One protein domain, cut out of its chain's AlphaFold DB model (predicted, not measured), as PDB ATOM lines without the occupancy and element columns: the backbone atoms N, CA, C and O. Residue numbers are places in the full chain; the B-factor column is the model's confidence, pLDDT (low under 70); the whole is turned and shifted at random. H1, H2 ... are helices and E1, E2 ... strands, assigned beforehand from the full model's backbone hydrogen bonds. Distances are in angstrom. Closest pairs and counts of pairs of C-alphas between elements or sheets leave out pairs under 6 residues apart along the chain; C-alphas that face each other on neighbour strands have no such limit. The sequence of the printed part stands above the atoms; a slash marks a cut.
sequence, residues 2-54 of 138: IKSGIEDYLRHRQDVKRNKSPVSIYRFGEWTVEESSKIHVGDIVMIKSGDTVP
ATOM      1  N   ILE A   2     144.878 176.268 173.242       85.00
ATOM      2  CA  ILE A   2     145.349 177.677 173.284       85.00
ATOM      3  C   ILE A   2     146.795 177.815 173.802       85.00
ATOM      4  O   ILE A   2     147.607 178.481 173.171       85.00
ATOM      5  N   LYS A   3     147.140 177.145 174.914       89.12
ATOM      6  CA  LYS A   3     148.500 177.175 175.490       89.12
ATOM      7  C   LYS A   3     149.570 176.703 174.493       89.12
ATOM      8  O   LYS A   3     150.557 177.398 174.297       89.12
ATOM      9  N   SER A   4     149.320 175.580 173.818       88.75
ATOM     10  CA  SER A   4     150.215 175.030 172.793       88.75
ATOM     11  C   SER A   4     150.409 175.997 171.618       88.75
ATOM     12  O   SER A   4     151.531 176.198 171.178       88.75
ATOM     13  N   GLY A   5     149.342 176.674 171.172       91.38
ATOM     14  CA  GLY A   5     149.447 177.684 170.112       91.38
ATOM     15  C   GLY A   5     150.289 178.905 170.504       91.38
ATOM     16  O   GLY A   5     151.022 179.441 169.676       91.38
ATOM     17  N   ILE A   6     150.226 179.336 171.771       92.12
ATOM     18  CA  ILE A   6     151.072 180.427 172.286       92.12
ATOM     19  C   ILE A   6     152.541 179.989 172.345       92.12
ATOM     20  O   ILE A   6     153.423 180.747 171.943       92.12
ATOM     21  N   GLU A   7     152.811 178.775 172.827       93.06
ATOM     22  CA  GLU A   7     154.167 178.218 172.908       93.06
ATOM     23  C   GLU A   7     154.811 178.077 171.522       93.06
ATOM     24  O   GLU A   7     155.945 178.525 171.330       93.06
ATOM     25  N   ASP A   8     154.074 177.553 170.540       92.94
ATOM     26  CA  ASP A   8     154.548 177.429 169.156       92.94
ATOM     27  C   ASP A   8     154.845 178.796 168.530       92.94
ATOM     28  O   ASP A   8     155.869 178.969 167.865       92.94
ATOM     29  N   TYR A   9     154.010 179.807 168.788       92.25
ATOM     30  CA  TYR A   9     154.253 181.166 168.304       92.25
ATOM     31  C   TYR A   9     155.525 181.780 168.904       92.25
ATOM     32  O   TYR A   9     156.313 182.414 168.194       92.25
ATOM     33  N   LEU A  10     155.751 181.595 170.206       93.44
ATOM     34  CA  LEU A  10     156.961 182.084 170.864       93.44
ATOM     35  C   LEU A  10     158.212 181.395 170.317       93.44
ATOM     36  O   LEU A  10     159.198 182.082 170.043       93.44
ATOM     37  N   ARG A  11     158.157 180.077 170.093       91.75
ATOM     38  CA  ARG A  11     159.247 179.318 169.464       91.75
ATOM     39  C   ARG A  11     159.527 179.826 168.055       91.75
ATOM     40  O   ARG A  11     160.659 180.183 167.755       91.75
ATOM     41  N   HIS A  12     158.486 180.001 167.245       92.88
ATOM     42  CA  HIS A  12     158.625 180.539 165.895       92.88
ATOM     43  C   HIS A  12     159.302 181.917 165.884       92.88
ATOM     44  O   HIS A  12     160.208 182.168 165.089       92.88
ATOM     45  N   ARG A  13     158.922 182.822 166.798       93.81
ATOM     46  CA  ARG A  13     159.580 184.135 166.916       93.81
ATOM     47  C   ARG A  13     161.057 184.026 167.294       93.81
ATOM     48  O   ARG A  13     161.857 184.829 166.809       93.81
ATOM     49  N   GLN A  14     161.415 183.085 168.165       90.81
ATOM     50  CA  GLN A  14     162.806 182.836 168.547       90.81
ATOM     51  C   GLN A  14     163.611 182.274 167.373       90.81
ATOM     52  O   GLN A  14     164.700 182.782 167.103       90.81
ATOM     53  N   ASP A  15     163.050 181.322 166.629       90.50
ATOM     54  CA  ASP A  15     163.682 180.737 165.446       90.50
ATOM     55  C   ASP A  15     163.936 181.800 164.378       90.50
ATOM     56  O   ASP A  15     165.050 181.928 163.876       90.50
ATOM     57  N   VAL A  16     162.944 182.651 164.089       92.94
ATOM     58  CA  VAL A  16     163.106 183.768 163.144       92.94
ATOM     59  C   VAL A  16     164.203 184.725 163.602       92.94
ATOM     60  O   VAL A  16     165.004 185.169 162.784       92.94
ATOM     61  N   LYS A  17     164.271 185.045 164.900       92.06
ATOM     62  CA  LYS A  17     165.325 185.917 165.432       92.06
ATOM     63  C   LYS A  17     166.708 185.282 165.264       92.06
ATOM     64  O   LYS A  17     167.633 185.974 164.850       92.06
ATOM     65  N   ARG A  18     166.847 183.987 165.562       89.75
ATOM     66  CA  ARG A  18     168.108 183.244 165.419       89.75
ATOM     67  C   ARG A  18     168.538 183.142 163.956       89.75
ATOM     68  O   ARG A  18     169.696 183.391 163.659       89.75
ATOM     69  N   ASN A  19     167.602 182.872 163.051       92.50
ATOM     70  CA  ASN A  19     167.839 182.723 161.610       92.50
ATOM     71  C   ASN A  19     168.176 184.041 160.891       92.50
ATOM     72  O   ASN A  19     168.613 184.031 159.740       92.50
ATOM     73  N   LYS A  20     167.957 185.178 161.560       94.56
ATOM     74  CA  LYS A  20     168.281 186.524 161.069       94.56
ATOM     75  C   LYS A  20     169.477 187.153 161.779       94.56
ATOM     76  O   LYS A  20     169.739 188.339 161.593       94.56
ATOM     77  N   SER A  21     170.194 186.399 162.614       94.56
ATOM     78  CA  SER A  21     171.395 186.920 163.265       94.56
ATOM     79  C   SER A  21     172.448 187.278 162.209       94.56
ATOM     80  O   SER A  21     172.678 186.459 161.315       94.56
ATOM     81  N   PRO A  22     173.094 188.454 162.297       96.00
ATOM     82  CA  PRO A  22     174.113 188.854 161.338       96.00
ATOM     83  C   PRO A  22     175.350 187.963 161.461       96.00
ATOM     84  O   PRO A  22     175.811 187.679 162.566       96.00
ATOM     85  N   VAL A  23     175.901 187.555 160.326       96.94
ATOM     86  CA  VAL A  23     177.094 186.713 160.227       96.94
ATOM     87  C   VAL A  23     177.992 187.219 159.103       96.94
ATOM     88  O   VAL A  23     177.510 187.615 158.043       96.94
ATOM     89  N   SER A  24     179.305 187.213 159.332       96.88
ATOM     90  CA  SER A  24     180.297 187.543 158.307       96.88
ATOM     91  C   SER A  24     180.636 186.305 157.478       96.88
ATOM     92  O   SER A  24     181.236 185.365 157.999       96.88
ATOM     93  N   ILE A  25     180.273 186.311 156.197       96.69
ATOM     94  CA  ILE A  25     180.515 185.223 155.242       96.69
ATOM     95  C   ILE A  25     181.523 185.700 154.196       96.69
ATOM     96  O   ILE A  25     181.448 186.831 153.722       96.69
ATOM     97  N   TYR A  26     182.483 184.853 153.842       94.75
ATOM     98  CA  TYR A  26     183.437 185.131 152.777       94.75
ATOM     99  C   TYR A  26     182.989 184.496 151.461       94.75
ATOM    100  O   TYR A  26     182.947 183.269 151.345       94.75
ATOM    101  N   ARG A  27     182.680 185.322 150.458       90.12
ATOM    102  CA  ARG A  27     182.251 184.897 149.115       90.12
ATOM    103  C   ARG A  27     182.814 185.839 148.061       90.12
ATOM    104  O   ARG A  27     183.010 187.017 148.320       90.12
ATOM    105  N   PHE A  28     183.085 185.313 146.866       87.00
ATOM    106  CA  PHE A  28     183.547 186.095 145.705       87.00
ATOM    107  C   PHE A  28     184.745 187.023 145.977       87.00
ATOM    108  O   PHE A  28     184.945 188.018 145.289       87.00
ATOM    109  N   GLY A  29     185.575 186.664 146.955       88.69
ATOM    110  CA  GLY A  29     186.782 187.398 147.294       88.69
ATOM    111  C   GLY A  29     186.638 188.450 148.393       88.69
ATOM    112  O   GLY A  29     187.647 189.042 148.780       88.69
ATOM    113  N   GLU A  30     185.442 188.641 148.942       92.25
ATOM    114  CA  GLU A  30     185.148 189.659 149.948       92.25
ATOM    115  C   GLU A  30     184.351 189.110 151.138       92.25
ATOM    116  O   GLU A  30     183.747 188.039 151.082       92.25
ATOM    117  N   TRP A  31     184.380 189.852 152.247       94.38
ATOM    118  CA  TRP A  31     183.566 189.569 153.425       94.38
ATOM    119  C   TRP A  31     182.259 190.354 153.353       94.38
ATOM    120  O   TRP A  31     182.275 191.585 153.376       94.38
ATOM    121  N   THR A  32     181.134 189.652 153.346       96.06
ATOM    122  CA  THR A  32     179.793 190.237 153.411       96.06
ATOM    123  C   THR A  32     179.146 189.922 154.754       96.06
ATOM    124  O   THR A  32     179.439 188.908 155.387       96.06
ATOM    125  N   VAL A  33     178.281 190.818 155.233       96.69
ATOM    126  CA  VAL A  33     177.437 190.550 156.404       96.69
ATOM    127  C   VAL A  33     176.056 190.153 155.904       96.69
ATOM    128  O   VAL A  33     175.380 190.951 155.258       96.69
ATOM    129  N   GLU A  34     175.639 188.930 156.212       96.69
ATOM    130  CA  GLU A  34     174.355 188.358 155.799       96.69
ATOM    131  C   GLU A  34     173.589 187.789 157.004       96.69
ATOM    132  O   GLU A  34     174.106 187.719 158.119       96.69
ATOM    133  N   GLU A  35     172.329 187.404 156.796       97.06
ATOM    134  CA  GLU A  35     171.550 186.663 157.793       97.06
ATOM    135  C   GLU A  35     172.079 185.225 157.924       97.06
ATOM    136  O   GLU A  35     172.429 184.597 156.927       97.06
ATOM    137  N   SER A  36     172.082 184.657 159.133       96.69
ATOM    138  CA  SER A  36     172.558 183.283 159.382       96.69
ATOM    139  C   SER A  36     171.828 182.217 158.564       96.69
ATOM    140  O   SER A  36     172.435 181.225 158.167       96.69
ATOM    141  N   SER A  37     170.560 182.444 158.222       96.44
ATOM    142  CA  SER A  37     169.797 181.587 157.303       96.44
ATOM    143  C   SER A  37     170.325 181.554 155.864       96.44
ATOM    144  O   SER A  37     169.869 180.727 155.076       96.44
ATOM    145  N   LYS A  38     171.260 182.438 155.497       97.31
ATOM    146  CA  LYS A  38     171.903 182.478 154.177       97.31
ATOM    147  C   LYS A  38     173.196 181.675 154.106       97.31
ATOM    148  O   LYS A  38     173.786 181.633 153.030       97.31
ATOM    149  N   ILE A  39     173.643 181.062 155.201       97.44
ATOM    150  CA  ILE A  39     174.821 180.187 155.202       97.44
ATOM    151  C   ILE A  39     174.513 178.921 154.393       97.44
ATOM    152  O   ILE A  39     173.488 178.271 154.591       97.44
ATOM    153  N   HIS A  40     175.430 178.556 153.506       96.44
ATOM    154  CA  HIS A  40     175.427 177.325 152.730       96.44
ATOM    155  C   HIS A  40     176.649 176.469 153.085       96.44
ATOM    156  O   HIS A  40     177.684 176.960 153.538       96.44
ATOM    157  N   VAL A  41     176.541 175.158 152.857       95.38
ATOM    158  CA  VAL A  41     177.665 174.233 153.050       95.38
ATOM    159  C   VAL A  41     178.837 174.650 152.163       95.38
ATOM    160  O   VAL A  41     178.680 174.813 150.956       95.38
ATOM    161  N   GLY A  42     180.017 174.783 152.772       93.25
ATOM    162  CA  GLY A  42     181.242 175.218 152.099       93.25
ATOM    163  C   GLY A  42     181.537 176.712 152.231       93.25
ATOM    164  O   GLY A  42     182.636 177.130 151.871       93.25
ATOM    165  N   ASP A  43     180.616 177.502 152.787       95.12
ATOM    166  CA  ASP A  43     180.908 178.889 153.132       95.12
ATOM    167  C   ASP A  43     181.981 178.982 154.219       95.12
ATOM    168  O   ASP A  43     182.002 178.223 155.192       95.12
ATOM    169  N   ILE A  44     182.842 179.985 154.081       95.00
ATOM    170  CA  ILE A  44     183.793 180.365 155.120       95.00
ATOM    171  C   ILE A  44     183.147 181.467 155.947       95.00
ATOM    172  O   ILE A  44     182.768 182.517 155.427       95.00
ATOM    173  N   VAL A  45     183.038 181.223 157.247       96.38
ATOM    174  CA  VAL A  45     182.342 182.109 158.174       96.38
ATOM    175  C   VAL A  45     183.316 182.640 159.218       96.38
ATOM    176  O   VAL A  45     184.099 181.886 159.794       96.38
ATOM    177  N   MET A  46     183.256 183.943 159.483       95.75
ATOM    178  CA  MET A  46     183.973 184.581 160.584       95.75
ATOM    179  C   MET A  46     183.027 184.769 161.767       95.75
ATOM    180  O   MET A  46     182.007 185.448 161.659       95.75
ATOM    181  N   ILE A  47     183.407 184.195 162.907       95.94
ATOM    182  CA  ILE A  47     182.690 184.328 164.178       95.94
ATOM    183  C   ILE A  47     183.461 185.296 165.071       95.94
ATOM    184  O   ILE A  47     184.664 185.117 165.282       95.94
ATOM    185  N   LYS A  48     182.790 186.329 165.588       94.44
ATOM    186  CA  LYS A  48     183.409 187.281 166.517       94.44
ATOM    187  C   LYS A  48     183.276 186.786 167.953       94.44
ATOM    188  O   LYS A  48     182.453 185.933 168.279       94.44
ATOM    189  N   SER A  49     184.114 187.327 168.833       93.81
ATOM    190  CA  SER A  49     184.042 187.008 170.258       93.81
ATOM    191  C   SER A  49     182.676 187.400 170.829       93.81
ATOM    192  O   SER A  49     182.228 188.528 170.634       93.81
ATOM    193  N   GLY A  50     182.034 186.465 171.531       92.44
ATOM    194  CA  GLY A  50     180.704 186.646 172.118       92.44
ATOM    195  C   GLY A  50     179.541 186.238 171.210       92.44
ATOM    196  O   GLY A  50     178.422 186.109 171.706       92.44
ATOM    197  N   ASP A  51     179.787 185.975 169.923       94.00
ATOM    198  CA  ASP A  51     178.741 185.522 169.010       94.00
ATOM    199  C   ASP A  51     178.418 184.037 169.214       94.00
ATOM    200  O   ASP A  51     179.273 183.211 169.542       94.00
ATOM    201  N   THR A  52     177.153 183.684 168.989       92.38
ATOM    202  CA  THR A  52     176.717 182.284 168.957       92.38
ATOM    203  C   THR A  52     177.090 181.659 167.618       92.38
ATOM    204  O   THR A  52     176.873 182.265 166.571       92.38
ATOM    205  N   VAL A  53     177.592 180.424 167.641       94.44
ATOM    206  CA  VAL A  53     177.879 179.669 166.416       94.44
ATOM    207  C   VAL A  53     176.549 179.329 165.711       94.44
ATOM    208  O   VAL A  53     175.682 178.697 166.322       94.44
ATOM    209  N   PRO A  54     176.329 179.770 164.456       94.44
ATOM    210  CA  PRO A  54     175.012 179.699 163.820       94.44
ATOM    211  C   PRO A  54     174.652 178.308 163.276       94.44
ATOM    212  O   PRO A  54     173.467 178.001 163.161       94.44
TER     213      PRO A  54
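Overview. This is residues 2 to 54 of the 138 residues of an uncharacterized protein of Trichomonas vaginalis (UniProt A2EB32). The model looks like a long straight handle with a small head: the single helix H1 makes the handle, and the head is a small antiparallel sheet with loops. In the head, the hairpin of E1 and E2 is joined along E1 by the short strand E3; residues 36 to 38 are a short helical run that bears no name, residues 39 to 43 and 47 to 54 form loops, and residues 2 to 15 of H1 stand free and stick out from the head. The printed part has 53 residues with one named helix and three named strands, in the order H1 E1 E2 E3, and the sheet runs E2 E1 E3, antiparallel throughout; the class is mixed, helices and strands. The whole is loose, with a radius of gyration of the C-alphas of 14.4 A, and a rod in outline, spanning 50 by 22 by 15 A.

Arrangement. H1, residues 2 to 19, is not on the sheet, with 3 pairs of C-alphas within 10 A. In H1 each O i to N i+4 pair is within hydrogen-bond range. A tight link of 2 residues joins H1 to E1, residues 22 to 27. E1 and E2, residues 30 to 35, form a hairpin with a tight link of 2 residues. They are antiparallel neighbours, with 143 degrees between their directions; N 25 and O 32 are 2.8 A apart and N 32 and O 25 are 2.9 A apart, within hydrogen-bond range. The closest C-alphas of H1 and E2 are those of Asn 19 and Glu 35, 6.6 A apart. E3, residues 44 to 46, is the other neighbour of E1, antiparallel at 140 degrees, with N 26 and O 44 at 2.8 A and N 46 and O 24 at 2.9 A, within hydrogen-bond range. The C-alphas of Ile 25 and Val 45 face each other at 4.7 A. E2 and E3 are the edge strands and are apart; H1 and E3 are apart too.

Along the chain. H1 begins at C-alpha 2 (145.349, 177.677, 173.284) and is 25.8 A long from first to last C-alpha. E1 is 15.2 A long and begins at C-alpha 22 (174.113, 188.854, 161.338). E2 is 16.0 A long. E3 has three residues and ends at C-alpha 46 (183.973, 184.581, 160.584).

Size, cuts and confidence. The two C-alphas farthest apart are those of Ile 2 and Gly 29, at 49.9 A. Without residues 2 to 15, the body of 39 residues spans 28 by 21 by 15 A. The printed part has no cut and no long link; the link from E2 to E3, 8 residues, is short. The mean pLDDT of the printed part is 93.6, and no printed residue is under 70.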